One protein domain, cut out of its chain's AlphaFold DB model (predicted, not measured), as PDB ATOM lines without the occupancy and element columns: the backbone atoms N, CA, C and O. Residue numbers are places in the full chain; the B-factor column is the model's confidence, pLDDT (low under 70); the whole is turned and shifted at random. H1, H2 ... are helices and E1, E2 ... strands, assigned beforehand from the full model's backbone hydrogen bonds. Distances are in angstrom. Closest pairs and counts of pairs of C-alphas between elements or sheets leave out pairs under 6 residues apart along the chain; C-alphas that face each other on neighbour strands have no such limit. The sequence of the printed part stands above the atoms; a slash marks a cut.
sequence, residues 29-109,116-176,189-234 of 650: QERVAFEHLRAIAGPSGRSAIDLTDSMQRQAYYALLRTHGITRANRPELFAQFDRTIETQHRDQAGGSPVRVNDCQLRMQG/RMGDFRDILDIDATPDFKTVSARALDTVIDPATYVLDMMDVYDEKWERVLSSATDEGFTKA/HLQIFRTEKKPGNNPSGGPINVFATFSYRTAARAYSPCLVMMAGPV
ATOM      1  N   GLN A  29     -25.853 -20.087 -13.144       87.88
ATOM      2  CA  GLN A  29     -27.016 -19.386 -13.686       87.88
ATOM      3  C   GLN A  29     -28.270 -20.271 -13.703       87.88
ATOM      4  O   GLN A  29     -29.352 -19.803 -13.361       87.88
ATOM      5  N   GLU A  30     -28.135 -21.554 -14.049       87.56
ATOM      6  CA  GLU A  30     -29.252 -22.503 -13.985       87.56
ATOM      7  C   GLU A  30     -29.724 -22.727 -12.542       87.56
ATOM      8  O   GLU A  30     -30.923 -22.854 -12.328       87.56
ATOM      9  N   ARG A  31     -28.824 -22.689 -11.547       84.81
ATOM     10  CA  ARG A  31     -29.205 -22.725 -10.123       84.81
ATOM     11  C   ARG A  31     -30.034 -21.499  -9.726       84.81
ATOM     12  O   ARG A  31     -31.055 -21.648  -9.068       84.81
ATOM     13  N   VAL A  32     -29.652 -20.299 -10.176       87.88
ATOM     14  CA  VAL A  32     -30.445 -19.071  -9.945       87.88
ATOM     15  C   VAL A  32     -31.815 -19.157 -10.626       87.88
ATOM     16  O   VAL A  32     -32.825 -18.784 -10.036       87.88
ATOM     17  N   ALA A  33     -31.867 -19.680 -11.852       87.88
ATOM     18  CA  ALA A  33     -33.122 -19.922 -12.558       87.88
ATOM     19  C   ALA A  33     -34.005 -20.936 -11.815       87.88
ATOM     20  O   ALA A  33     -35.207 -20.722 -11.665       87.88
ATOM     21  N   PHE A  34     -33.414 -22.012 -11.303       85.44
ATOM     22  CA  PHE A  34     -34.122 -23.028 -10.533       85.44
ATOM     23  C   PHE A  34     -34.681 -22.478  -9.212       85.44
ATOM     24  O   PHE A  34     -35.824 -22.761  -8.872       85.44
ATOM     25  N   GLU A  35     -33.943 -21.610  -8.520       84.00
ATOM     26  CA  GLU A  35     -34.451 -20.888  -7.343       84.00
ATOM     27  C   GLU A  35     -35.651 -19.991  -7.673       84.00
ATOM     28  O   GLU A  35     -36.620 -19.927  -6.914       84.00
ATOM     29  N   HIS A  36     -35.629 -19.339  -8.837       87.38
ATOM     30  CA  HIS A  36     -36.776 -18.577  -9.321       87.38
ATOM     31  C   HIS A  36     -37.984 -19.488  -9.592       87.38
ATOM     32  O   HIS A  36     -39.098 -19.178  -9.175       87.38
ATOM     33  N   LEU A  37     -37.757 -20.646 -10.219       85.44
ATOM     34  CA  LEU A  37     -38.785 -21.661 -10.450       85.44
ATOM     35  C   LEU A  37     -39.340 -22.240  -9.133       85.44
ATOM     36  O   LEU A  37     -40.517 -22.556  -9.042       85.44
ATOM     37  N   ARG A  38     -38.541 -22.340  -8.072       81.88
ATOM     38  CA  ARG A  38     -39.021 -22.756  -6.746       81.88
ATOM     39  C   ARG A  38     -39.985 -21.738  -6.143       81.88
ATOM     40  O   ARG A  38     -41.025 -22.112  -5.612       81.88
ATOM     41  N   ALA A  39     -39.652 -20.456  -6.243       83.56
ATOM     42  CA  ALA A  39     -40.429 -19.381  -5.635       83.56
ATOM     43  C   ALA A  39     -41.855 -19.244  -6.202       83.56
ATOM     44  O   ALA A  39     -42.716 -18.680  -5.527       83.56
ATOM     45  N   ILE A  40     -42.129 -19.762  -7.410       83.62
ATOM     46  CA  ILE A  40     -43.479 -19.718  -7.996       83.62
ATOM     47  C   ILE A  40     -44.413 -20.809  -7.463       83.62
ATOM     48  O   ILE A  40     -45.629 -20.681  -7.616       83.62
ATOM     49  N   ALA A  41     -43.882 -21.880  -6.860       71.88
ATOM     50  CA  ALA A  41     -44.683 -22.853  -6.131       71.88
ATOM     51  C   ALA A  41     -45.108 -22.202  -4.812       71.88
ATOM     52  O   ALA A  41     -44.400 -22.255  -3.811       71.88
ATOM     53  N   GLY A  42     -46.246 -21.507  -4.844       66.94
ATOM     54  CA  GLY A  42     -46.829 -20.878  -3.663       66.94
ATOM     55  C   GLY A  42     -47.221 -21.893  -2.573       66.94
ATOM     56  O   GLY A  42     -46.870 -23.070  -2.645       66.94
ATOM     57  N   PRO A  43     -48.020 -21.484  -1.572       56.62
ATOM     58  CA  PRO A  43     -48.391 -22.336  -0.431       56.62
ATOM     59  C   PRO A  43     -49.093 -23.650  -0.804       56.62
ATOM     60  O   PRO A  43     -49.073 -24.601  -0.032       56.62
ATOM     61  N   SER A  44     -49.711 -23.713  -1.986       60.81
ATOM     62  CA  SER A  44     -50.331 -24.927  -2.528       60.81
ATOM     63  C   SER A  44     -49.321 -26.003  -2.942       60.81
ATOM     64  O   SER A  44     -49.738 -27.101  -3.305       60.81
ATOM     65  N   GLY A  45     -48.023 -25.680  -2.991       70.75
ATOM     66  CA  GLY A  45     -46.977 -26.554  -3.521       70.75
ATOM     67  C   GLY A  45     -47.105 -26.825  -5.023       70.75
ATOM     68  O   GLY A  45     -46.413 -27.692  -5.541       70.75
ATOM     69  N   ARG A  46     -47.985 -26.119  -5.747       76.06
ATOM     70  CA  ARG A  46     -48.267 -26.356  -7.173       76.06
ATOM     71  C   ARG A  46     -48.270 -25.050  -7.957       76.06
ATOM     72  O   ARG A  46     -48.886 -24.077  -7.523       76.06
ATOM     73  N   SER A  47     -47.633 -25.046  -9.126       83.44
ATOM     74  CA  SER A  47     -47.633 -23.903 -10.041       83.44
ATOM     75  C   SER A  47     -47.456 -24.341 -11.491       83.44
ATOM     76  O   SER A  47     -46.749 -25.307 -11.770       83.44
ATOM     77  N   ALA A  48     -48.092 -23.632 -12.418       87.19
ATOM     78  CA  ALA A  48     -47.829 -23.816 -13.840       87.19
ATOM     79  C   ALA A  48     -46.524 -23.102 -14.203       87.19
ATOM     80  O   ALA A  48     -46.306 -21.962 -13.794       87.19
ATOM     81  N   ILE A  49     -45.662 -23.769 -14.967       91.31
ATOM     82  CA  ILE A  49     -44.401 -23.196 -15.432       91.31
ATOM     83  C   ILE A  49     -44.698 -22.315 -16.647       91.31
ATOM     84  O   ILE A  49     -45.130 -22.789 -17.705       91.31
ATOM     85  N   ASP A  50     -44.450 -21.020 -16.499       93.06
ATOM     86  CA  ASP A  50     -44.532 -20.044 -17.573       93.06
ATOM     87  C   ASP A  50     -43.270 -20.132 -18.439       93.06
ATOM     88  O   ASP A  50     -42.196 -19.659 -18.078       93.06
ATOM     89  N   LEU A  51     -43.383 -20.757 -19.608       94.12
ATOM     90  CA  LEU A  51     -42.269 -20.898 -20.540       94.12
ATOM     91  C   LEU A  51     -41.995 -19.605 -21.327       94.12
ATOM     92  O   LEU A  51     -40.996 -19.532 -22.055       94.12
ATOM     93  N   THR A  52     -42.849 -18.583 -21.212       94.06
ATOM     94  CA  THR A  52     -42.569 -17.241 -21.743       94.06
ATOM     95  C   THR A  52     -41.616 -16.472 -20.832       94.06
ATOM     96  O   THR A  52     -40.806 -15.683 -21.327       94.06
ATOM     97  N   ASP A  53     -41.633 -16.767 -19.528       94.44
ATOM     98  CA  ASP A  53     -40.647 -16.269 -18.581       94.44
ATOM     99  C   ASP A  53     -39.291 -16.939 -18.848       94.44
ATOM    100  O   ASP A  53     -39.121 -18.162 -18.795       94.44
ATOM    101  N   SER A  54     -38.292 -16.117 -19.171       94.06
ATOM    102  CA  SER A  54     -36.970 -16.616 -19.551       94.06
ATOM    103  C   SER A  54     -36.258 -17.390 -18.435       94.06
ATOM    104  O   SER A  54     -35.529 -18.334 -18.744       94.06
ATOM    105  N   MET A  55     -36.494 -17.042 -17.166       93.25
ATOM    106  CA  MET A  55     -35.890 -17.696 -16.007       93.25
ATOM    107  C   MET A  55     -36.564 -19.038 -15.736       93.25
ATOM    108  O   MET A  55     -35.877 -20.051 -15.610       93.25
ATOM    109  N   GLN A  56     -37.897 -19.088 -15.730       93.88
ATOM    110  CA  GLN A  56     -38.636 -20.342 -15.554       93.88
ATOM    111  C   GLN A  56     -38.360 -21.327 -16.696       93.88
ATOM    112  O   GLN A  56     -38.096 -22.507 -16.451       93.88
ATOM    113  N   ARG A  57     -38.321 -20.846 -17.946       94.88
ATOM    114  CA  ARG A  57     -37.940 -21.667 -19.104       94.88
ATOM    115  C   ARG A  57     -36.513 -22.192 -18.988       94.88
ATOM    116  O   ARG A  57     -36.284 -23.373 -19.245       94.88
ATOM    117  N   GLN A  58     -35.555 -21.341 -18.611       94.19
ATOM    118  CA  GLN A  58     -34.163 -21.757 -18.422       94.19
ATOM    119  C   GLN A  58     -34.047 -22.832 -17.336       94.19
ATOM    120  O   GLN A  58     -33.368 -23.835 -17.550       94.19
ATOM    121  N   ALA A  59     -34.737 -22.655 -16.208       91.81
ATOM    122  CA  ALA A  59     -34.774 -23.622 -15.117       91.81
ATOM    123  C   ALA A  59     -35.343 -24.972 -15.564       91.81
ATOM    124  O   ALA A  59     -34.727 -26.016 -15.349       91.81
ATOM    125  N   TYR A  60     -36.491 -24.951 -16.242       93.31
ATOM    126  CA  TYR A  60     -37.143 -26.166 -16.709       93.31
ATOM    127  C   TYR A  60     -36.304 -26.904 -17.759       93.31
ATOM    128  O   TYR A  60     -36.148 -28.121 -17.703       93.31
ATOM    129  N   TYR A  61     -35.676 -26.179 -18.686       94.38
ATOM    130  CA  TYR A  61     -34.785 -26.787 -19.677       94.38
ATOM    131  C   TYR A  61     -33.499 -27.335 -19.055       94.38
ATOM    132  O   TYR A  61     -32.992 -28.359 -19.517       94.38
ATOM    133  N   ALA A  62     -32.989 -26.703 -17.995       91.25
ATOM    134  CA  ALA A  62     -31.881 -27.247 -17.221       91.25
ATOM    135  C   ALA A  62     -32.270 -28.577 -16.560       91.25
ATOM    136  O   ALA A  62     -31.506 -29.536 -16.665       91.25
ATOM    137  N   LEU A  63     -33.468 -28.674 -15.967       89.56
ATOM    138  CA  LEU A  63     -33.987 -29.933 -15.414       89.56
ATOM    139  C   LEU A  63     -34.042 -31.023 -16.483       89.56
ATOM    140  O   LEU A  63     -33.387 -32.052 -16.326       89.56
ATOM    141  N   LEU A  64     -34.706 -30.764 -17.615       91.00
ATOM    142  CA  LEU A  64     -34.768 -31.703 -18.742       91.00
ATOM    143  C   LEU A  64     -33.370 -32.195 -19.137       91.00
ATOM    144  O   LEU A  64     -33.117 -33.397 -19.207       91.00
ATOM    145  N   ARG A  65     -32.420 -31.269 -19.298       91.88
ATOM    146  CA  ARG A  65     -31.030 -31.586 -19.644       91.88
ATOM    147  C   ARG A  65     -30.363 -32.481 -18.597       91.88
ATOM    148  O   ARG A  65     -29.605 -33.376 -18.964       91.88
ATOM    149  N   THR A  66     -30.628 -32.266 -17.308       86.50
ATOM    150  CA  THR A  66     -30.081 -33.099 -16.222       86.50
ATOM    151  C   THR A  66     -30.658 -34.516 -16.184       86.50
ATOM    152  O   THR A  66     -30.016 -35.400 -15.611       86.50
ATOM    153  N   HIS A  67     -31.789 -34.747 -16.854       85.81
ATOM    154  CA  HIS A  67     -32.380 -36.065 -17.128       85.81
ATOM    155  C   HIS A  67     -32.004 -36.611 -18.512       85.81
ATOM    156  O   HIS A  67     -32.556 -37.603 -18.979       85.81
ATOM    157  N   GLY A  68     -31.057 -35.963 -19.197       88.94
ATOM    158  CA  GLY A  68     -30.638 -36.343 -20.541       88.94
ATOM    159  C   GLY A  68     -31.659 -35.992 -21.625       88.94
ATOM    160  O   GLY A  68     -31.494 -36.435 -22.753       88.94
ATOM    161  N   ILE A  69     -32.685 -35.192 -21.333       89.75
ATOM    162  CA  ILE A  69     -33.698 -34.744 -22.294       89.75
ATOM    163  C   ILE A  69     -33.247 -33.414 -22.899       89.75
ATOM    164  O   ILE A  69     -33.122 -32.394 -22.226       89.75
ATOM    165  N   THR A  70     -32.986 -33.412 -24.200       93.06
ATOM    166  CA  THR A  70     -32.468 -32.250 -24.928       93.06
ATOM    167  C   THR A  70     -33.222 -32.060 -26.236       93.06
ATOM    168  O   THR A  70     -33.808 -32.993 -26.782       93.06
ATOM    169  N   ARG A  71     -33.162 -30.853 -26.806       94.56
ATOM    170  CA  ARG A  71     -33.758 -30.590 -28.124       94.56
ATOM    171  C   ARG A  71     -33.179 -31.501 -29.216       94.56
ATOM    172  O   ARG A  71     -33.892 -31.845 -30.148       94.56
ATOM    173  N   ALA A  72     -31.919 -31.922 -29.081       92.81
ATOM    174  CA  ALA A  72     -31.256 -32.794 -30.048       92.81
ATOM    175  C   ALA A  72     -31.812 -34.228 -30.044       92.81
ATOM    176  O   ALA A  72     -31.994 -34.809 -31.109       92.81
ATOM    177  N   ASN A  73     -32.102 -34.798 -28.869       91.75
ATOM    178  CA  ASN A  73     -32.569 -36.186 -28.755       91.75
ATOM    179  C   ASN A  73     -34.083 -36.333 -28.530       91.75
ATOM    180  O   ASN A  73     -34.598 -37.452 -28.573       91.75
ATOM    181  N   ARG A  74     -34.791 -35.221 -28.304       90.00
ATOM    182  CA  ARG A  74     -36.255 -35.132 -28.191       90.00
ATOM    183  C   ARG A  74     -36.806 -33.913 -28.954       90.00
ATOM    184  O   ARG A  74     -37.512 -33.094 -28.368       90.00
ATOM    185  N   PRO A  75     -36.521 -33.758 -30.259       92.81
ATOM    186  CA  PRO A  75     -36.921 -32.569 -31.016       92.81
ATOM    187  C   PRO A  75     -38.439 -32.350 -31.022       92.81
ATOM    188  O   PRO A  75     -38.894 -31.212 -30.920       92.81
ATOM    189  N   GLU A  76     -39.228 -33.428 -31.068       88.38
ATOM    190  CA  GLU A  76     -40.688 -33.336 -31.042       88.38
ATOM    191  C   GLU A  76     -41.222 -32.741 -29.742       88.38
ATOM    192  O   GLU A  76     -42.121 -31.907 -29.806       88.38
ATOM    193  N   LEU A  77     -40.662 -33.133 -28.592       88.31
ATOM    194  CA  LEU A  77     -41.031 -32.616 -27.271       88.31
ATOM    195  C   LEU A  77     -40.778 -31.104 -27.191       88.31
ATOM    196  O   LEU A  77     -41.657 -30.335 -26.806       88.31
ATOM    197  N   PHE A  78     -39.596 -30.664 -27.626       93.56
ATOM    198  CA  PHE A  78     -39.241 -29.245 -27.622       93.56
ATOM    199  C   PHE A  78     -40.074 -28.428 -28.613       93.56
ATOM    200  O   PHE A  78     -40.452 -27.308 -28.287       93.56
ATOM    201  N   ALA A  79     -40.457 -28.996 -29.760       91.31
ATOM    202  CA  ALA A  79     -41.419 -28.357 -30.655       91.31
ATOM    203  C   ALA A  79     -42.807 -28.193 -30.004       91.31
ATOM    204  O   ALA A  79     -43.565 -27.303 -30.384       91.31
ATOM    205  N   GLN A  80     -43.169 -29.032 -29.025       88.12
ATOM    206  CA  GLN A  80     -44.398 -28.831 -28.244       88.12
ATOM    207  C   GLN A  80     -44.233 -27.697 -27.254       88.12
ATOM    208  O   GLN A  80     -45.128 -26.870 -27.159       88.12
ATOM    209  N   PHE A  81     -43.090 -27.626 -26.568       92.75
ATOM    210  CA  PHE A  81     -42.798 -26.497 -25.690       92.75
ATOM    211  C   PHE A  81     -42.816 -25.174 -26.455       92.75
ATOM    212  O   PHE A  81     -43.373 -24.211 -25.943       92.75
ATOM    213  N   ASP A  82     -42.323 -25.138 -27.695       94.00
ATOM    214  CA  ASP A  82     -42.422 -23.952 -28.556       94.00
ATOM    215  C   ASP A  82     -43.897 -23.561 -28.812       94.00
ATOM    216  O   ASP A  82     -44.271 -22.403 -28.637       94.00
ATOM    217  N   ARG A  83     -44.781 -24.530 -29.100       91.50
ATOM    218  CA  ARG A  83     -46.235 -24.277 -29.229       91.50
ATOM    219  C   ARG A  83     -46.895 -23.848 -27.916       91.50
ATOM    220  O   ARG A  83     -47.835 -23.048 -27.921       91.50
ATOM    221  N   THR A  84     -46.433 -24.384 -26.789       89.06
ATOM    222  CA  THR A  84     -46.890 -23.976 -25.456       89.06
ATOM    223  C   THR A  84     -46.502 -22.524 -25.192       89.06
ATOM    224  O   THR A  84     -47.360 -21.757 -24.765       89.06
ATOM    225  N   ILE A  85     -45.275 -22.115 -25.532       93.00
ATOM    226  CA  ILE A  85     -44.800 -20.723 -25.438       93.00
ATOM    227  C   ILE A  85     -45.677 -19.794 -26.286       93.00
ATOM    228  O   ILE A  85     -46.151 -18.774 -25.793       93.00
ATOM    229  N   GLU A  86     -45.963 -20.157 -27.540       92.06
ATOM    230  CA  GLU A  86     -46.864 -19.384 -28.411       92.06
ATOM    231  C   GLU A  86     -48.277 -19.256 -27.829       92.06
ATOM    232  O   GLU A  86     -48.936 -18.225 -27.967       92.06
ATOM    233  N   THR A  87     -48.772 -20.311 -27.183       88.31
ATOM    234  CA  THR A  87     -50.092 -20.305 -26.545       88.31
ATOM    235  C   THR A  87     -50.102 -19.421 -25.304       88.31
ATOM    236  O   THR A  87     -50.965 -18.557 -25.204       88.31
ATOM    237  N   GLN A  88     -49.105 -19.545 -24.428       89.50
ATOM    238  CA  GLN A  88     -48.964 -18.699 -23.243       89.50
ATOM    239  C   GLN A  88     -48.808 -17.217 -23.620       89.50
ATOM    240  O   GLN A  88     -49.471 -16.373 -23.025       89.50
ATOM    241  N   HIS A  89     -48.031 -16.889 -24.659       92.19
ATOM    242  CA  HIS A  89     -47.933 -15.515 -25.168       92.19
ATOM    243  C   HIS A  89     -49.279 -14.968 -25.656       92.19
ATOM    244  O   HIS A  89     -49.610 -13.817 -25.369       92.19
ATOM    245  N   ARG A  90     -50.070 -15.772 -26.384       90.75
ATOM    246  CA  ARG A  90     -51.419 -15.373 -26.823       90.75
ATOM    247  C   ARG A  90     -52.356 -15.159 -25.638       90.75
ATOM    248  O   ARG A  90     -53.070 -14.159 -25.614       90.75
ATOM    249  N   ASP A  91     -52.327 -16.062 -24.664       85.56
ATOM    250  CA  ASP A  91     -53.161 -15.979 -23.466       85.56
ATOM    251  C   ASP A  91     -52.813 -14.723 -22.647       85.56
ATOM    252  O   ASP A  91     -53.707 -13.944 -22.307       85.56
ATOM    253  N   GLN A  92     -51.521 -14.451 -22.433       87.31
ATOM    254  CA  GLN A  92     -51.034 -13.245 -21.754       87.31
ATOM    255  C   GLN A  92     -51.402 -11.959 -22.503       87.31
ATOM    256  O   GLN A  92     -51.845 -10.995 -21.878       87.31
ATOM    257  N   ALA A  93     -51.271 -11.936 -23.834       90.06
ATOM    258  CA  ALA A  93     -51.691 -10.797 -24.655       90.06
ATOM    259  C   ALA A  93     -53.206 -10.538 -24.555       90.06
ATOM    260  O   ALA A  93     -53.648  -9.394 -24.643       90.06
ATOM    261  N   GLY A  94     -53.999 -11.589 -24.321       90.25
ATOM    262  CA  GLY A  94     -55.427 -11.514 -24.010       90.25
ATOM    263  C   GLY A  94     -55.753 -11.220 -22.539       90.25
ATOM    264  O   GLY A  94     -56.919 -11.296 -22.158       90.25
ATOM    265  N   GLY A  95     -54.756 -10.924 -21.695       88.31
ATOM    266  CA  GLY A  95     -54.934 -10.650 -20.266       88.31
ATOM    267  C   GLY A  95     -55.224 -11.886 -19.407       88.31
ATOM    268  O   GLY A  95     -55.637 -11.748 -18.257       88.31
ATOM    269  N   SER A  96     -55.029 -13.097 -19.938       82.25
ATOM    270  CA  SER A  96     -55.131 -14.343 -19.178       82.25
ATOM    271  C   SER A  96     -53.742 -14.775 -18.691       82.25
ATOM    272  O   SER A  96     -52.910 -15.150 -19.514       82.25
ATOM    273  N   PRO A  97     -53.462 -14.759 -17.374       80.94
ATOM    274  CA  PRO A  97     -52.205 -15.292 -16.858       80.94
ATOM    275  C   PRO A  97     -52.133 -16.805 -17.091       80.94
ATOM    276  O   PRO A  97     -53.171 -17.467 -17.191       80.94
ATOM    277  N   VAL A  98     -50.916 -17.357 -17.122       78.81
ATOM    278  CA  VAL A  98     -50.696 -18.811 -17.123       78.81
ATOM    279  C   VAL A  98     -51.396 -19.397 -15.893       78.81
ATOM    280  O   VAL A  98     -51.135 -18.991 -14.759       78.81
ATOM    281  N   ARG A  99     -52.376 -20.280 -16.105       71.06
ATOM    282  CA  ARG A  99     -53.320 -20.666 -15.049       71.06
ATOM    283  C   ARG A  99     -52.783 -21.866 -14.281       71.06
ATOM    284  O   ARG A  99     -52.541 -22.910 -14.865       71.06
ATOM    285  N   VAL A 100     -52.737 -21.779 -12.949       63.97
ATOM    286  CA  VAL A 100     -52.476 -22.941 -12.065       63.97
ATOM    287  C   VAL A 100     -53.507 -24.059 -12.281       63.97
ATOM    288  O   VAL A 100     -53.205 -25.230 -12.083       63.97
ATOM    289  N   ASN A 101     -54.711 -23.713 -12.751       63.97
ATOM    290  CA  ASN A 101     -55.743 -24.681 -13.130       63.97
ATOM    291  C   ASN A 101     -55.344 -25.560 -14.328       63.97
ATOM    292  O   ASN A 101     -55.958 -26.601 -14.512       63.97
ATOM    293  N   ASP A 102     -54.329 -25.183 -15.113       66.06
ATOM    294  CA  ASP A 102     -53.751 -26.060 -16.143       66.06
ATOM    295  C   ASP A 102     -52.950 -27.219 -15.515       66.06
ATOM    296  O   ASP A 102     -52.667 -28.203 -16.188       66.06
ATOM    297  N   CYS A 103     -52.638 -27.124 -14.218       70.06
ATOM    298  CA  CYS A 103     -52.048 -28.179 -13.389       70.06
ATOM    299  C   CYS A 103     -53.084 -28.916 -12.530       70.06
ATOM    300  O   CYS A 103     -52.735 -29.548 -11.531       70.06
ATOM    301  N   GLN A 104     -54.364 -28.786 -12.884       64.25
ATOM    302  CA  GLN A 104     -55.464 -29.565 -12.334       64.25
ATOM    303  C   GLN A 104     -56.163 -30.243 -13.511       64.25
ATOM    304  O   GLN A 104     -56.904 -29.584 -14.246       64.25
ATOM    305  N   LEU A 105     -55.938 -31.544 -13.714       56.03
ATOM    306  CA  LEU A 105     -56.709 -32.288 -14.705       56.03
ATOM    307  C   LEU A 105     -58.203 -32.204 -14.351       56.03
ATOM    308  O   LEU A 105     -58.650 -32.633 -13.291       56.03
ATOM    309  N   ARG A 106     -58.998 -31.586 -15.232       54.09
ATOM    310  CA  ARG A 106     -60.460 -31.616 -15.124       54.09
ATOM    311  C   ARG A 106     -60.972 -32.858 -15.825       54.09
ATOM    312  O   ARG A 106     -60.784 -32.990 -17.033       54.09
ATOM    313  N   MET A 107     -61.666 -33.718 -15.089       50.09
ATOM    314  CA  MET A 107     -62.468 -34.769 -15.696       50.09
ATOM    315  C   MET A 107     -63.902 -34.292 -15.888       50.09
ATOM    316  O   MET A 107     -64.519 -33.733 -14.982       50.09
ATOM    317  N   GLN A 108     -64.446 -34.570 -17.071       46.84
ATOM    318  CA  GLN A 108     -65.888 -34.706 -17.211       46.84
ATOM    319  C   GLN A 108     -66.249 -36.108 -16.728       46.84
ATOM    320  O   GLN A 108     -65.756 -37.096 -17.273       46.84
ATOM    321  N   GLY A 109     -67.084 -36.193 -15.697       50.19
ATOM    322  CA  GLY A 109     -67.686 -37.452 -15.285       50.19
ATOM    323  C   GLY A 109     -68.492 -38.059 -16.431       50.19
ATOM    324  O   GLY A 109     -68.914 -37.359 -17.354       50.19
ATOM    325  N   ARG A 116     -64.130 -33.210 -10.289       46.53
ATOM    326  CA  ARG A 116     -62.730 -32.870 -10.059       46.53
ATOM    327  C   ARG A 116     -62.028 -34.084  -9.453       46.53
ATOM    328  O   ARG A 116     -61.944 -34.186  -8.232       46.53
ATOM    329  N   MET A 117     -61.515 -34.998 -10.270       39.50
ATOM    330  CA  MET A 117     -60.385 -35.800  -9.811       39.50
ATOM    331  C   MET A 117     -59.180 -34.870  -9.798       39.50
ATOM    332  O   MET A 117     -58.594 -34.572 -10.830       39.50
ATOM    333  N   GLY A 118     -58.876 -34.316  -8.625       44.94
ATOM    334  CA  GLY A 118     -57.598 -33.657  -8.423       44.94
ATOM    335  C   GLY A 118     -56.502 -34.706  -8.543       44.94
ATOM    336  O   GLY A 118     -56.553 -35.704  -7.830       44.94
ATOM    337  N   ASP A 119     -55.539 -34.480  -9.433       46.03
ATOM    338  CA  ASP A 119     -54.347 -35.315  -9.565       46.03
ATOM    339  C   ASP A 119     -53.716 -35.570  -8.192       46.03
ATOM    340  O   ASP A 119     -53.235 -34.641  -7.516       46.03
ATOM    341  N   PHE A 120     -53.745 -36.840  -7.785       48.81
ATOM    342  CA  PHE A 120     -53.036 -37.353  -6.624       48.81
ATOM    343  C   PHE A 120     -51.607 -37.680  -7.052       48.81
ATOM    344  O   PHE A 120     -51.264 -38.817  -7.357       48.81
ATOM    345  N   ARG A 121     -50.759 -36.651  -7.062       49.59
ATOM    346  CA  ARG A 121     -49.351 -36.862  -6.736       49.59
ATOM    347  C   ARG A 121     -49.243 -36.917  -5.228       49.59
ATOM    348  O   ARG A 121     -49.082 -35.878  -4.592       49.59
ATOM    349  N   ASP A 122     -49.341 -38.122  -4.696       50.97
ATOM    350  CA  ASP A 122     -48.817 -38.402  -3.373       50.97
ATOM    351  C   ASP A 122     -47.409 -38.963  -3.567       50.97
ATOM    352  O   ASP A 122     -47.187 -39.936  -4.298       50.97
ATOM    353  N   ILE A 123     -46.431 -38.339  -2.908       51.25
ATOM    354  CA  ILE A 123     -45.240 -39.086  -2.518       51.25
ATOM    355  C   ILE A 123     -45.779 -40.268  -1.722       51.25
ATOM    356  O   ILE A 123     -46.316 -40.080  -0.633       51.25
ATOM    357  N   LEU A 124     -45.672 -41.467  -2.285       51.41
ATOM    358  CA  LEU A 124     -46.050 -42.664  -1.550       51.41
ATOM    359  C   LEU A 124     -45.107 -42.859  -0.380       51.41
ATOM    360  O   LEU A 124     -45.531 -43.310   0.677       51.41
ATOM    361  N   ASP A 125     -43.826 -42.555  -0.600       61.22
ATOM    362  CA  ASP A 125     -42.808 -42.767   0.407       61.22
ATOM    363  C   ASP A 125     -41.528 -41.979   0.106       61.22
ATOM    364  O   ASP A 125     -41.018 -41.993  -1.019       61.22
ATOM    365  N   ILE A 126     -40.980 -41.325   1.122       66.94
ATOM    366  CA  ILE A 126     -39.575 -40.919   1.153       66.94
ATOM    367  C   ILE A 126     -38.975 -41.698   2.305       66.94
ATOM    368  O   ILE A 126     -39.224 -41.384   3.468       66.94
ATOM    369  N   ASP A 127     -38.157 -42.682   1.961       68.94
ATOM    370  CA  ASP A 127     -37.429 -43.452   2.952       68.94
ATOM    371  C   ASP A 127     -35.982 -42.967   2.978       68.94
ATOM    372  O   ASP A 127     -35.288 -42.955   1.956       68.94
ATOM    373  N   ALA A 128     -35.544 -42.525   4.148       68.88
ATOM    374  CA  ALA A 128     -34.196 -42.051   4.392       68.88
ATOM    375  C   ALA A 128     -33.590 -42.796   5.584       68.88
ATOM    376  O   ALA A 128     -34.303 -43.235   6.485       68.88
ATOM    377  N   THR A 129     -32.263 -42.917   5.618       68.12
ATOM    378  CA  THR A 129     -31.569 -43.359   6.833       68.12
ATOM    379  C   THR A 129     -31.696 -42.304   7.934       68.12
ATOM    380  O   THR A 129     -31.841 -41.125   7.615       68.12
ATOM    381  N   PRO A 130     -31.586 -42.675   9.226       63.19
ATOM    382  CA  PRO A 130     -31.662 -41.724  10.344       63.19
ATOM    383  C   PRO A 130     -30.701 -40.533  10.245       63.19
ATOM    384  O   PRO A 130     -30.998 -39.445  10.723       63.19
ATOM    385  N   ASP A 131     -29.547 -40.713   9.599       68.62
ATOM    386  CA  ASP A 131     -28.570 -39.647   9.348       68.62
ATOM    387  C   ASP A 131     -28.799 -38.895   8.025       68.62
ATOM    388  O   ASP A 131     -27.927 -38.148   7.583       68.62
ATOM    389  N   PHE A 132     -29.933 -39.145   7.366       71.19
ATOM    390  CA  PHE A 132     -30.335 -38.647   6.053       71.19
ATOM    391  C   PHE A 132     -29.332 -38.894   4.928       71.19
ATOM    392  O   PHE A 132     -29.565 -38.396   3.832       71.19
ATOM    393  N   LYS A 133     -28.243 -39.649   5.136       80.25
ATOM    394  CA  LYS A 133     -27.204 -39.849   4.114       80.25
ATOM    395  C   LYS A 133     -27.658 -40.721   2.970       80.25
ATOM    396  O   LYS A 133     -27.144 -40.593   1.868       80.25
ATOM    397  N   THR A 134     -28.591 -41.622   3.221       80.81
ATOM    398  CA  THR A 134     -29.172 -42.464   2.187       80.81
ATOM    399  C   THR A 134     -30.625 -42.082   2.053       80.81
ATOM    400  O   THR A 134     -31.345 -42.084   3.042       80.81
ATOM    401  N   VAL A 135     -31.045 -41.734   0.843       78.38
ATOM    402  CA  VAL A 135     -32.401 -41.260   0.566       78.38
ATOM    403  C   VAL A 135     -32.952 -41.999  -0.632       78.38
ATOM    404  O   VAL A 135     -32.330 -42.054  -1.691       78.38
ATOM    405  N   SER A 136     -34.150 -42.528  -0.486       79.31
ATOM    406  CA  SER A 136     -34.952 -43.084  -1.557       79.31
ATOM    407  C   SER A 136     -36.282 -42.345  -1.614       79.31
ATOM    408  O   SER A 136     -36.759 -41.798  -0.622       79.31
ATOM    409  N   ALA A 137     -36.854 -42.283  -2.806       74.12
ATOM    410  CA  ALA A 137     -38.143 -41.656  -3.014       74.12
ATOM    411  C   ALA A 137     -38.965 -42.526  -3.956       74.12
ATOM    412  O   ALA A 137     -38.457 -43.039  -4.965       74.12
ATOM    413  N   ARG A 138     -40.235 -42.689  -3.600       69.31
ATOM    414  CA  ARG A 138     -41.267 -43.353  -4.381       69.31
ATOM    415  C   ARG A 138     -42.402 -42.365  -4.583       69.31
ATOM    416  O   ARG A 138     -43.069 -41.965  -3.630       69.31
ATOM    417  N   ALA A 139     -42.622 -41.999  -5.835       65.31
ATOM    418  CA  ALA A 139     -43.794 -41.242  -6.240       65.31
ATOM    419  C   ALA A 139     -44.732 -42.156  -7.030       65.31
ATOM    420  O   ALA A 139     -44.282 -42.948  -7.870       65.31
ATOM    421  N   LEU A 140     -46.028 -42.046  -6.739       57.09
ATOM    422  CA  LEU A 140     -47.070 -42.529  -7.633       57.09
ATOM    423  C   LEU A 140     -47.529 -41.344  -8.463       57.09
ATOM    424  O   LEU A 140     -47.870 -40.299  -7.906       57.09
ATOM    425  N   ASP A 141     -47.568 -41.525  -9.774       63.72
ATOM    426  CA  ASP A 141     -48.329 -40.636 -10.636       63.72
ATOM    427  C   ASP A 141     -49.565 -41.385 -11.122       63.72
ATOM    428  O   ASP A 141     -49.516 -42.583 -11.399       63.72
ATOM    429  N   THR A 142     -50.691 -40.696 -11.200       56.12
ATOM    430  CA  THR A 142     -51.921 -41.251 -11.753       56.12
ATOM    431  C   THR A 142     -52.351 -40.325 -12.867       56.12
ATOM    432  O   THR A 142     -52.743 -39.194 -12.600       56.12
ATOM    433  N   VAL A 143     -52.276 -40.791 -14.113       59.72
ATOM    434  CA  VAL A 143     -52.682 -39.988 -15.271       59.72
ATOM    435  C   VAL A 143     -53.910 -40.601 -15.913       59.72
ATOM    436  O   VAL A 143     -53.991 -41.812 -16.129       59.72
ATOM    437  N   ILE A 144     -54.872 -39.732 -16.212       57.41
ATOM    438  CA  ILE A 144     -56.183 -40.105 -16.731       57.41
ATOM    439  C   ILE A 144     -56.294 -39.740 -18.224       57.41
ATOM    440  O   ILE A 144     -55.729 -38.748 -18.694       57.41
ATOM    441  N   ASP A 145     -57.008 -40.566 -18.993       55.88
ATOM    442  CA  ASP A 145     -57.386 -40.336 -20.399       55.88
ATOM    443  C   ASP A 145     -58.049 -38.942 -20.563       55.88
ATOM    444  O   ASP A 145     -58.925 -38.596 -19.767       55.88
ATOM    445  N   PRO A 146     -57.657 -38.103 -21.554       65.19
ATOM    446  CA  PRO A 146     -56.992 -38.467 -22.803       65.19
ATOM    447  C   PRO A 146     -55.518 -38.084 -22.940       65.19
ATOM    448  O   PRO A 146     -55.087 -37.663 -24.021       65.19
ATOM    449  N   ALA A 147     -54.713 -38.231 -21.884       69.75
ATOM    450  CA  ALA A 147     -53.266 -38.095 -22.027       69.75
ATOM    451  C   ALA A 147     -52.710 -39.128 -23.033       69.75
ATOM    452  O   ALA A 147     -52.822 -40.337 -22.871       69.75
ATOM    453  N   THR A 148     -52.093 -38.629 -24.102       73.69
ATOM    454  CA  THR A 148     -51.408 -39.419 -25.148       73.69
ATOM    455  C   THR A 148     -49.895 -39.471 -24.941       73.69
ATOM    456  O   THR A 148     -49.196 -40.242 -25.593       73.69
ATOM    457  N   TYR A 149     -49.384 -38.653 -24.023       79.31
ATOM    458  CA  TYR A 149     -47.985 -38.615 -23.625       79.31
ATOM    459  C   TYR A 149     -47.861 -37.947 -22.263       79.31
ATOM    460  O   TYR A 149     -48.531 -36.932 -22.031       79.31
ATOM    461  N   VAL A 150     -46.967 -38.470 -21.430       79.06
ATOM    462  CA  VAL A 150     -46.593 -37.898 -20.138       79.06
ATOM    463  C   VAL A 150     -45.074 -37.898 -20.029       79.06
ATOM    464  O   VAL A 150     -44.405 -38.886 -20.326       79.06
ATOM    465  N   LEU A 151     -44.549 -36.764 -19.587       83.69
ATOM    466  CA  LEU A 151     -43.200 -36.629 -19.085       83.69
ATOM    467  C   LEU A 151     -43.288 -36.275 -17.607       83.69
ATOM    468  O   LEU A 151     -43.727 -35.176 -17.274       83.69
ATOM    469  N   ASP A 152     -42.847 -37.184 -16.756       82.75
ATOM    470  CA  ASP A 152     -42.708 -36.978 -15.321       82.75
ATOM    471  C   ASP A 152     -41.220 -36.915 -14.963       82.75
ATOM    472  O   ASP A 152     -40.417 -37.714 -15.444       82.75
ATOM    473  N   MET A 153     -40.840 -35.954 -14.128       84.69
ATOM    474  CA  MET A 153     -39.523 -35.884 -13.513       84.69
ATOM    475  C   MET A 153     -39.685 -35.669 -12.012       84.69
ATOM    476  O   MET A 153     -40.431 -34.786 -11.598       84.69
ATOM    477  N   MET A 154     -38.932 -36.419 -11.211       84.69
ATOM    478  CA  MET A 154     -38.797 -36.254  -9.768       84.69
ATOM    479  C   MET A 154     -37.322 -36.070  -9.418       84.69
ATOM    480  O   MET A 154     -36.494 -36.941  -9.680       84.69
ATOM    481  N   ASP A 155     -36.993 -34.971  -8.757       84.75
ATOM    482  CA  ASP A 155     -35.656 -34.657  -8.284       84.75
ATOM    483  C   ASP A 155     -35.656 -34.429  -6.776       84.75
ATOM    484  O   ASP A 155     -36.522 -33.760  -6.217       84.75
ATOM    485  N   VAL A 156     -34.643 -34.978  -6.117       83.12
ATOM    486  CA  VAL A 156     -34.384 -34.795  -4.694       83.12
ATOM    487  C   VAL A 156     -33.072 -34.044  -4.558       83.12
ATOM    488  O   VAL A 156     -32.046 -34.478  -5.087       83.12
ATOM    489  N   TYR A 157     -33.099 -32.942  -3.829       83.69
ATOM    490  CA  TYR A 157     -31.938 -32.107  -3.536       83.69
ATOM    491  C   TYR A 157     -31.669 -32.105  -2.039       83.69
ATOM    492  O   TYR A 157     -32.579 -32.355  -1.265       83.69
ATOM    493  N   ASP A 158     -30.450 -31.825  -1.609       83.69
ATOM    494  CA  ASP A 158     -30.156 -31.605  -0.197       83.69
ATOM    495  C   ASP A 158     -30.446 -30.151   0.228       83.69
ATOM    496  O   ASP A 158     -30.914 -29.328  -0.566       83.69
ATOM    497  N   GLU A 159     -30.182 -29.814   1.490       78.06
ATOM    498  CA  GLU A 159     -30.335 -28.455   2.033       78.06
ATOM    499  C   GLU A 159     -29.430 -27.406   1.352       78.06
ATOM    500  O   GLU A 159     -29.679 -26.203   1.454       78.06
ATOM    501  N   LYS A 160     -28.378 -27.855   0.652       81.06
ATOM    502  CA  LYS A 160     -27.442 -27.031  -0.127       81.06
ATOM    503  C   LYS A 160     -27.784 -27.024  -1.616       81.06
ATOM    504  O   LYS A 160     -27.019 -26.458  -2.398       81.06
ATOM    505  N   TRP A 161     -28.919 -27.611  -1.999       76.50
ATOM    506  CA  TRP A 161     -29.379 -27.732  -3.380       76.50
ATOM    507  C   TRP A 161     -28.482 -28.585  -4.275       76.50
ATOM    508  O   TRP A 161     -28.537 -28.490  -5.503       76.50
ATOM    509  N   GLU A 162     -27.674 -29.458  -3.683       82.69
ATOM    510  CA  GLU A 162     -26.952 -30.473  -4.429       82.69
ATOM    511  C   GLU A 162     -27.868 -31.680  -4.651       82.69
ATOM    512  O   GLU A 162     -28.623 -32.110  -3.779       82.69
ATOM    513  N   ARG A 163     -27.854 -32.208  -5.874       84.56
ATOM    514  CA  ARG A 163     -28.786 -33.259  -6.292       84.56
ATOM    515  C   ARG A 163     -28.437 -34.589  -5.622       84.56
ATOM    516  O   ARG A 163     -27.367 -35.141  -5.875       84.56
ATOM    517  N   VAL A 164     -29.373 -35.125  -4.848       83.38
ATOM    518  CA  VAL A 164     -29.293 -36.416  -4.145       83.38
ATOM    519  C   VAL A 164     -29.811 -37.548  -5.032       83.38
ATOM    520  O   VAL A 164     -29.164 -38.584  -5.193       83.38
ATOM    521  N   LEU A 165     -30.985 -37.347  -5.636       84.31
ATOM    522  CA  LEU A 165     -31.694 -38.345  -6.434       84.31
ATOM    523  C   LEU A 165     -32.467 -37.652  -7.568       84.31
ATOM    524  O   LEU A 165     -32.716 -36.457  -7.516       84.31
ATOM    525  N   SER A 166     -32.739 -38.372  -8.656       81.38
ATOM    526  CA  SER A 166     -33.228 -37.774  -9.908       81.38
ATOM    527  C   SER A 166     -33.807 -38.852 -10.816       81.38
ATOM    528  O   SER A 166     -33.067 -39.716 -11.276       81.38
ATOM    529  N   SER A 167     -35.107 -38.888 -11.026       80.25
ATOM    530  CA  SER A 167     -35.774 -39.865 -11.881       80.25
ATOM    531  C   SER A 167     -36.606 -39.141 -12.921       80.25
ATOM    532  O   SER A 167     -37.232 -38.138 -12.598       80.25
ATOM    533  N   ALA A 168     -36.639 -39.662 -14.140       76.31
ATOM    534  CA  ALA A 168     -37.552 -39.200 -15.171       76.31
ATOM    535  C   ALA A 168     -38.197 -40.396 -15.863       76.31
ATOM    536  O   ALA A 168     -37.519 -41.380 -16.170       76.31
ATOM    537  N   THR A 169     -39.489 -40.269 -16.121       75.31
ATOM    538  CA  THR A 169     -40.313 -41.216 -16.861       75.31
ATOM    539  C   THR A 169     -40.844 -40.479 -18.090       75.31
ATOM    540  O   THR A 169     -41.561 -39.490 -17.970       75.31
ATOM    541  N   ASP A 170     -40.428 -40.922 -19.277       73.44
ATOM    542  CA  ASP A 170     -40.745 -40.317 -20.579       73.44
ATOM    543  C   ASP A 170     -41.506 -41.350 -21.422       73.44
ATOM    544  O   ASP A 170     -40.889 -42.190 -22.083       73.44
ATOM    545  N   GLU A 171     -42.840 -41.334 -21.350       68.31
ATOM    546  CA  GLU A 171     -43.693 -42.381 -21.924       68.31
ATOM    547  C   GLU A 171     -44.727 -41.819 -22.914       68.31
ATOM    548  O   GLU A 171     -45.500 -40.900 -22.630       68.31
ATOM    549  N   GLY A 172     -44.743 -42.393 -24.123       57.28
ATOM    550  CA  GLY A 172     -45.779 -42.159 -25.131       57.28
ATOM    551  C   GLY A 172     -46.820 -43.274 -25.119       57.28
ATOM    552  O   GLY A 172     -46.461 -44.452 -25.118       57.28
ATOM    553  N   PHE A 173     -48.105 -42.917 -25.162       58.66
ATOM    554  CA  PHE A 173     -49.195 -43.886 -25.088       58.66
ATOM    555  C   PHE A 173     -49.747 -44.221 -26.468       58.66
ATOM    556  O   PHE A 173     -50.121 -43.352 -27.256       58.66
ATOM    557  N   THR A 174     -49.884 -45.517 -26.727       52.59
ATOM    558  CA  THR A 174     -50.826 -46.020 -27.727       52.59
ATOM    559  C   THR A 174     -51.988 -46.666 -26.975       52.59
ATOM    560  O   THR A 174     -51.779 -47.229 -25.902       52.59
ATOM    561  N   LYS A 175     -53.219 -46.634 -27.508       51.25
ATOM    562  CA  LYS A 175     -54.399 -47.275 -26.874       51.25
ATOM    563  C   LYS A 175     -54.194 -48.761 -26.502       51.25
ATOM    564  O   LYS A 175     -55.013 -49.316 -25.782       51.25
ATOM    565  N   ALA A 176     -53.137 -49.406 -26.997       44.72
ATOM    566  CA  ALA A 176     -52.827 -50.817 -26.794       44.72
ATOM    567  C   ALA A 176     -51.935 -51.127 -25.569       44.72
ATOM    568  O   ALA A 176     -51.768 -52.301 -25.254       44.72
ATOM    569  N   HIS A 189     -59.422 -45.614 -18.695       54.19
ATOM    570  CA  HIS A 189     -59.189 -44.210 -18.428       54.19
ATOM    571  C   HIS A 189     -58.141 -43.937 -17.335       54.19
ATOM    572  O   HIS A 189     -57.746 -42.788 -17.215       54.19
ATOM    573  N   LEU A 190     -57.651 -44.927 -16.574       53.22
ATOM    574  CA  LEU A 190     -56.733 -44.740 -15.438       53.22
ATOM    575  C   LEU A 190     -55.383 -45.444 -15.655       53.22
ATOM    576  O   LEU A 190     -55.324 -46.670 -15.752       53.22
ATOM    577  N   GLN A 191     -54.282 -44.690 -15.658       57.59
ATOM    578  CA  GLN A 191     -52.924 -45.245 -15.702       57.59
ATOM    579  C   GLN A 191     -52.129 -44.835 -14.461       57.59
ATOM    580  O   GLN A 191     -52.070 -43.658 -14.116       57.59
ATOM    581  N   ILE A 192     -51.527 -45.822 -13.791       56.19
ATOM    582  CA  ILE A 192     -50.729 -45.638 -12.574       56.19
ATOM    583  C   ILE A 192     -49.248 -45.813 -12.925       56.19
ATOM    584  O   ILE A 192     -48.840 -46.880 -13.390       56.19
ATOM    585  N   PHE A 193     -48.444 -44.792 -12.655       59.53
ATOM    586  CA  PHE A 193     -47.002 -44.758 -12.872       59.53
ATOM    587  C   PHE A 193     -46.285 -44.856 -11.539       59.53
ATOM    588  O   PHE A 193     -46.598 -44.139 -10.591       59.53
ATOM    589  N   ARG A 194     -45.281 -45.725 -11.480       59.31
ATOM    590  CA  ARG A 194     -44.397 -45.826 -10.323       59.31
ATOM    591  C   ARG A 194     -43.037 -45.266 -10.696       59.31
ATOM    592  O   ARG A 194     -42.251 -45.939 -11.359       59.31
ATOM    593  N   THR A 195     -42.745 -44.065 -10.215       61.50
ATOM    594  CA  THR A 195     -41.407 -43.484 -10.303       61.50
ATOM    595  C   THR A 195     -40.656 -43.874  -9.027       61.50
ATOM    596  O   THR A 195     -40.747 -43.212  -7.993       61.50
ATOM    597  N   GLU A 196     -39.952 -45.008  -9.072       63.06
ATOM    598  CA  GLU A 196     -39.104 -45.499  -7.979       63.06
ATOM    599  C   GLU A 196     -37.639 -45.415  -8.382       63.06
ATOM    600  O   GLU A 196     -37.244 -45.863  -9.462       63.06
ATOM    601  N   LYS A 197     -36.804 -44.883  -7.490       69.50
ATOM    602  CA  LYS A 197     -35.365 -44.853  -7.717       69.50
ATOM    603  C   LYS A 197     -34.599 -45.385  -6.512       69.50
ATOM    604  O   LYS A 197     -34.964 -45.166  -5.361       69.50
ATOM    605  N   LYS A 198     -33.514 -46.100  -6.827       69.38
ATOM    606  CA  LYS A 198     -32.551 -46.656  -5.869       69.38
ATOM    607  C   LYS A 198     -31.979 -45.569  -4.950       69.38
ATOM    608  O   LYS A 198     -31.935 -44.412  -5.372       69.38
ATOM    609  N   PRO A 199     -31.468 -45.940  -3.764       75.69
ATOM    610  CA  PRO A 199     -31.001 -44.972  -2.786       75.69
ATOM    611  C   PRO A 199     -29.908 -44.048  -3.345       75.69
ATOM    612  O   PRO A 199     -28.925 -44.514  -3.926       75.69
ATOM    613  N   GLY A 200     -30.103 -42.739  -3.191       77.06
ATOM    614  CA  GLY A 200     -29.129 -41.688  -3.469       77.06
ATOM    615  C   GLY A 200     -28.339 -41.319  -2.214       77.06
ATOM    616  O   GLY A 200     -28.849 -41.429  -1.101       77.06
ATOM    617  N   ASN A 201     -27.090 -40.886  -2.399       83.94
ATOM    618  CA  ASN A 201     -26.252 -40.383  -1.311       83.94
ATOM    619  C   ASN A 201     -26.507 -38.884  -1.118       83.94
ATOM    620  O   ASN A 201     -26.303 -38.102  -2.046       83.94
ATOM    621  N   ASN A 202     -26.919 -38.490   0.079       83.06
ATOM    622  CA  ASN A 202     -27.088 -37.112   0.509       83.06
ATOM    623  C   ASN A 202     -25.880 -36.711   1.375       83.06
ATOM    624  O   ASN A 202     -25.840 -37.004   2.573       83.06
ATOM    625  N   PRO A 203     -24.873 -36.041   0.793       77.38
ATOM    626  CA  PRO A 203     -23.632 -35.731   1.493       77.38
ATOM    627  C   PRO A 203     -23.815 -34.706   2.617       77.38
ATOM    628  O   PRO A 203     -22.941 -34.602   3.478       77.38
ATOM    629  N   SER A 204     -24.914 -33.943   2.619       80.88
ATOM    630  CA  SER A 204     -25.203 -32.998   3.698       80.88
ATOM    631  C   SER A 204     -25.597 -33.696   5.003       80.88
ATOM    632  O   SER A 204     -25.315 -33.163   6.072       80.88
ATOM    633  N   GLY A 205     -26.240 -34.872   4.925       77.69
ATOM    634  CA  GLY A 205     -26.924 -35.495   6.068       77.69
ATOM    635  C   GLY A 205     -28.043 -34.627   6.669       77.69
ATOM    636  O   GLY A 205     -28.496 -34.888   7.780       77.69
ATOM    637  N   GLY A 206     -28.444 -33.565   5.966       73.06
ATOM    638  CA  GLY A 206     -29.518 -32.657   6.341       73.06
ATOM    639  C   GLY A 206     -30.812 -32.953   5.579       73.06
ATOM    640  O   GLY A 206     -30.852 -33.869   4.748       73.06
ATOM    641  N   PRO A 207     -31.879 -32.182   5.845       73.44
ATOM    642  CA  PRO A 207     -33.150 -32.302   5.144       73.44
ATOM    643  C   PRO A 207     -32.970 -32.237   3.625       73.44
ATOM    644  O   PRO A 207     -32.107 -31.532   3.102       73.44
ATOM    645  N   ILE A 208     -33.822 -32.960   2.910       77.81
ATOM    646  CA  ILE A 208     -33.844 -32.983   1.445       77.81
ATOM    647  C   ILE A 208     -35.027 -32.192   0.921       77.81
ATOM    648  O   ILE A 208     -36.030 -32.135   1.594       77.81
ATOM    649  N   ASN A 209     -34.988 -31.650  -0.281       78.06
ATOM    650  CA  ASN A 209     -36.139 -31.049  -0.933       78.06
ATOM    651  C   ASN A 209     -36.590 -31.943  -2.088       78.06
ATOM    652  O   ASN A 209     -35.739 -32.402  -2.853       78.06
ATOM    653  N   VAL A 210     -37.898 -32.163  -2.246       78.62
ATOM    654  CA  VAL A 210     -38.425 -33.020  -3.319       78.62
ATOM    655  C   VAL A 210     -39.252 -32.215  -4.308       78.62
ATOM    656  O   VAL A 210     -40.331 -31.702  -4.011       78.62
ATOM    657  N   PHE A 211     -38.730 -32.161  -5.524       81.00
ATOM    658  CA  PHE A 211     -39.328 -31.504  -6.667       81.00
ATOM    659  C   PHE A 211     -39.873 -32.555  -7.596       81.00
ATOM    660  O   PHE A 211     -39.201 -33.544  -7.878       81.00
ATOM    661  N   ALA A 212     -41.051 -32.309  -8.137       82.62
ATOM    662  CA  ALA A 212     -41.444 -32.991  -9.342       82.62
ATOM    663  C   ALA A 212     -42.027 -32.019 -10.350       82.62
ATOM    664  O   ALA A 212     -42.657 -31.016 -10.015       82.62
ATOM    665  N   THR A 213     -41.831 -32.340 -11.614       86.25
ATOM    666  CA  THR A 213     -42.489 -31.659 -12.717       86.25
ATOM    667  C   THR A 213     -43.210 -32.687 -13.553       86.25
ATOM    668  O   THR A 213     -42.677 -33.772 -13.756       86.25
ATOM    669  N   PHE A 214     -44.373 -32.337 -14.076       85.06
ATOM    670  CA  PHE A 214     -44.986 -33.113 -15.143       85.06
ATOM    671  C   PHE A 214     -45.293 -32.241 -16.341       85.06
ATOM    672  O   PHE A 214     -45.557 -31.049 -16.229       85.06
ATOM    673  N   SER A 215     -45.271 -32.848 -17.513       82.94
ATOM    674  CA  SER A 215     -45.864 -32.313 -18.727       82.94
ATOM    675  C   SER A 215     -46.686 -33.412 -19.360       82.94
ATOM    676  O   SER A 215     -46.233 -34.547 -19.449       82.94
ATOM    677  N   TYR A 216     -47.866 -33.080 -19.856       80.31
ATOM    678  CA  TYR A 216     -48.684 -34.041 -20.579       80.31
ATOM    679  C   TYR A 216     -49.272 -33.411 -21.837       80.31
ATOM    680  O   TYR A 216     -49.382 -32.187 -21.979       80.31
ATOM    681  N   ARG A 217     -49.630 -34.269 -22.791       79.50
ATOM    682  CA  ARG A 217     -50.304 -33.865 -24.027       79.50
ATOM    683  C   ARG A 217     -51.530 -34.734 -24.250       79.50
ATOM    684  O   ARG A 217     -51.469 -35.949 -24.076       79.50
ATOM    685  N   THR A 218     -52.614 -34.138 -24.715       79.31
ATOM    686  CA  THR A 218     -53.762 -34.868 -25.261       79.31
ATOM    687  C   THR A 218     -53.701 -34.853 -26.786       79.31
ATOM    688  O   THR A 218     -52.883 -34.146 -27.378       79.31
ATOM    689  N   ALA A 219     -54.591 -35.597 -27.443       76.19
ATOM    690  CA  ALA A 219     -54.714 -35.545 -28.901       76.19
ATOM    691  C   ALA A 219     -55.029 -34.127 -29.428       76.19
ATOM    692  O   ALA A 219     -54.682 -33.802 -30.560       76.19
ATOM    693  N   ALA A 220     -55.677 -33.287 -28.613       78.75
ATOM    694  CA  ALA A 220     -56.130 -31.957 -29.011       78.75
ATOM    695  C   ALA A 220     -55.174 -30.826 -28.599       78.75
ATOM    696  O   ALA A 220     -55.140 -29.787 -29.261       78.75
ATOM    697  N   ARG A 221     -54.430 -30.980 -27.494       78.88
ATOM    698  CA  ARG A 221     -53.671 -29.876 -26.892       78.88
ATOM    699  C   ARG A 221     -52.444 -30.359 -26.114       78.88
ATOM    700  O   ARG A 221     -52.496 -31.362 -25.408       78.88
ATOM    701  N   ALA A 222     -51.356 -29.596 -26.213       78.56
ATOM    702  CA  ALA A 222     -50.232 -29.674 -25.283       78.56
ATOM    703  C   ALA A 222     -50.464 -28.695 -24.125       78.56
ATOM    704  O   ALA A 222     -50.897 -27.561 -24.352       78.56
ATOM    705  N   TYR A 223     -50.199 -29.141 -22.901       80.56
ATOM    706  CA  TYR A 223     -50.373 -28.329 -21.701       80.56
ATOM    707  C   TYR A 223     -49.039 -27.744 -21.243       80.56
ATOM    708  O   TYR A 223     -47.962 -28.205 -21.639       80.56
ATOM    709  N   SER A 224     -49.120 -26.680 -20.445       80.44
ATOM    710  CA  SER A 224     -47.949 -26.111 -19.783       80.44
ATOM    711  C   SER A 224     -47.322 -27.163 -18.867       80.44
ATOM    712  O   SER A 224     -48.064 -27.898 -18.213       80.44
ATOM    713  N   PRO A 225     -45.984 -27.248 -18.786       85.44
ATOM    714  CA  PRO A 225     -45.348 -28.008 -17.730       85.44
ATOM    715  C   PRO A 225     -45.821 -27.500 -16.372       85.44
ATOM    716  O   PRO A 225     -46.000 -26.300 -16.164       85.44
ATOM    717  N   CYS A 226     -46.003 -28.421 -15.448       84.44
ATOM    718  CA  CYS A 226     -46.471 -28.151 -14.110       84.44
ATOM    719  C   CYS A 226     -45.371 -28.483 -13.125       84.44
ATOM    720  O   CYS A 226     -44.762 -29.549 -13.187       84.44
ATOM    721  N   LEU A 227     -45.130 -27.551 -12.215       81.44
ATOM    722  CA  LEU A 227     -44.267 -27.730 -11.070       81.44
ATOM    723  C   LEU A 227     -45.114 -28.165  -9.881       81.44
ATOM    724  O   LEU A 227     -46.090 -27.506  -9.513       81.44
ATOM    725  N   VAL A 228     -44.686 -29.246  -9.247       74.31
ATOM    726  CA  VAL A 228     -45.205 -29.713  -7.971       74.31
ATOM    727  C   VAL A 228     -44.029 -29.798  -7.012       74.31
ATOM    728  O   VAL A 228     -43.179 -30.681  -7.119       74.31
ATOM    729  N   MET A 229     -43.973 -28.879  -6.056       69.19
ATOM    730  CA  MET A 229     -43.194 -29.109  -4.848       69.19
ATOM    731  C   MET A 229     -43.957 -30.126  -4.015       69.19
ATOM    732  O   MET A 229     -44.910 -29.790  -3.316       69.19
ATOM    733  N   MET A 230     -43.566 -31.390  -4.165       61.25
ATOM    734  CA  MET A 230     -44.226 -32.499  -3.481       61.25
ATOM    735  C   MET A 230     -43.923 -32.469  -1.980       61.25
ATOM    736  O   MET A 230     -44.761 -32.835  -1.165       61.25
ATOM    737  N   ALA A 231     -42.749 -31.955  -1.617       54.72
ATOM    738  CA  ALA A 231     -42.422 -31.529  -0.271       54.72
ATOM    739  C   ALA A 231     -41.478 -30.322  -0.364       54.72
ATOM    740  O   ALA A 231     -40.653 -30.254  -1.278       54.72
ATOM    741  N   GLY A 232     -41.563 -29.382   0.585       55.88
ATOM    742  CA  GLY A 232     -40.460 -28.445   0.846       55.88
ATOM    743  C   GLY A 232     -39.197 -29.210   1.274       55.88
ATOM    744  O   GLY A 232     -39.078 -30.406   0.983       55.88
ATOM    745  N   PRO A 233     -38.255 -28.613   2.023       57.16
ATOM    746  CA  PRO A 233     -37.292 -29.458   2.703       57.16
ATOM    747  C   PRO A 233     -38.131 -30.423   3.553       57.16
ATOM    748  O   PRO A 233     -39.103 -30.003   4.184       57.16
ATOM    749  N   VAL A 234     -37.882 -31.725   3.443       61.06
ATOM    750  CA  VAL A 234     -38.649 -32.827   4.015       61.06
ATOM    751  C   VAL A 234     -38.336 -32.841   5.504       61.06
ATOM    752  O   VAL A 234     -37.704 -33.726   6.069       61.06
TER     753      VAL A 234
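AT A GLANCE: This is residues 29 to 109, 116 to 176 and 189 to 234 of the 650 residues of an uncharacterized protein of Burkholderia dabaoshanensis (UniProt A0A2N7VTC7). Two sheets stand face to face as a sandwich, a twisted five-stranded one and a smaller three-stranded one, their strands at 28 degrees to each other; on the face of the larger sheet away from the smaller one, H2 crosses the strands, and H1 packs on H2. The printed part has 188 residues with four named helices and eight named strands, in the order H1 E1 H2 H3 H4 E2 E3 E4 E5 E6 E7 E8; the class is mixed, helices and strands. The sheets run E1 E8 E7 E4 E5 and E2 E3 E6, both antiparallel. The whole is compact, with a radius of gyration of the C-alphas of 16.4 A, and spans 49 by 39 by 35 A.

HOW THE PARTS SIT: Begin at inner strand E7, residues 208 to 218. Its neighbours, both antiparallel to it, are E4, residues 147 to 158, with N 153 and O 213 within hydrogen-bond range at 2.9 A, and E8, residues 226 to 233, with N 228 and O 212 within hydrogen-bond range at 2.8 A; E7 and E8 form a hairpin, and E8 bends by 55 degrees at residue 230. Edge strand E5, residues 163 to 172, makes a hairpin with E4, N 154 and O 167 at 2.8 A; edge strand E1, residues 46 to 48, is antiparallel to E8, N 47 and O 227 at 2.9 A. In the other sheet, E3, residues 134 to 144, makes a hairpin with E2, residues 122 to 128, N 136 and O 127 at 2.7 A, and is antiparallel to E6, residues 190 to 201, N 141 and O 193 at 2.9 A. The closest C-alphas of E5 and E6 are those of Leu 165 and Gly 200, 5.2 A. H2, residues 54 to 66, is on the larger sheet at a height of 10.8 A, across the strands, at 86 degrees to E4 on the local plane. H1, residues 29 to 39, touches H2, closest at the C-alphas of Phe 34 and Ala 59, 4.7 A, only just about perpendicular at 71 degrees. H3, residues 75 to 93, only grazes the larger sheet with residues 77 to 81. H4, residues 100 to 103, is on the opposite face from H2; the C-alphas of Ala 48 and Val 100, the closest of E1 and H4, are 5.1 A apart. Every O i to N i+4 pair is within hydrogen-bond range in H1, H2 and H3; H4 is too short for one.

IN THESE COORDINATES: Find C-alpha 29, where H1 begins, at (-27.016, -19.386, -13.686). H3 runs 27.1 A to C-alpha 93 at (-51.691, -10.797, -24.655). E6 measures 33.9 A, E7 33.4 A, E3 33.1 A and E4 32.4 A; E8 ends at C-alpha 233, (-37.292, -29.458, 2.703).

THE WHOLE: The C-alphas farthest apart are those of Gly 94 and Pro 130, 51.6 A. Look for two cuts: C-alphas 109 and 116 are 8.5 A apart, and C-alphas 176 and 189 are 12.4 A apart. Of the links printed whole, none is long. Mean pLDDT of the printed part is 76.2; 60 residues are under 70, among them 116 to 131 and 189 to 198.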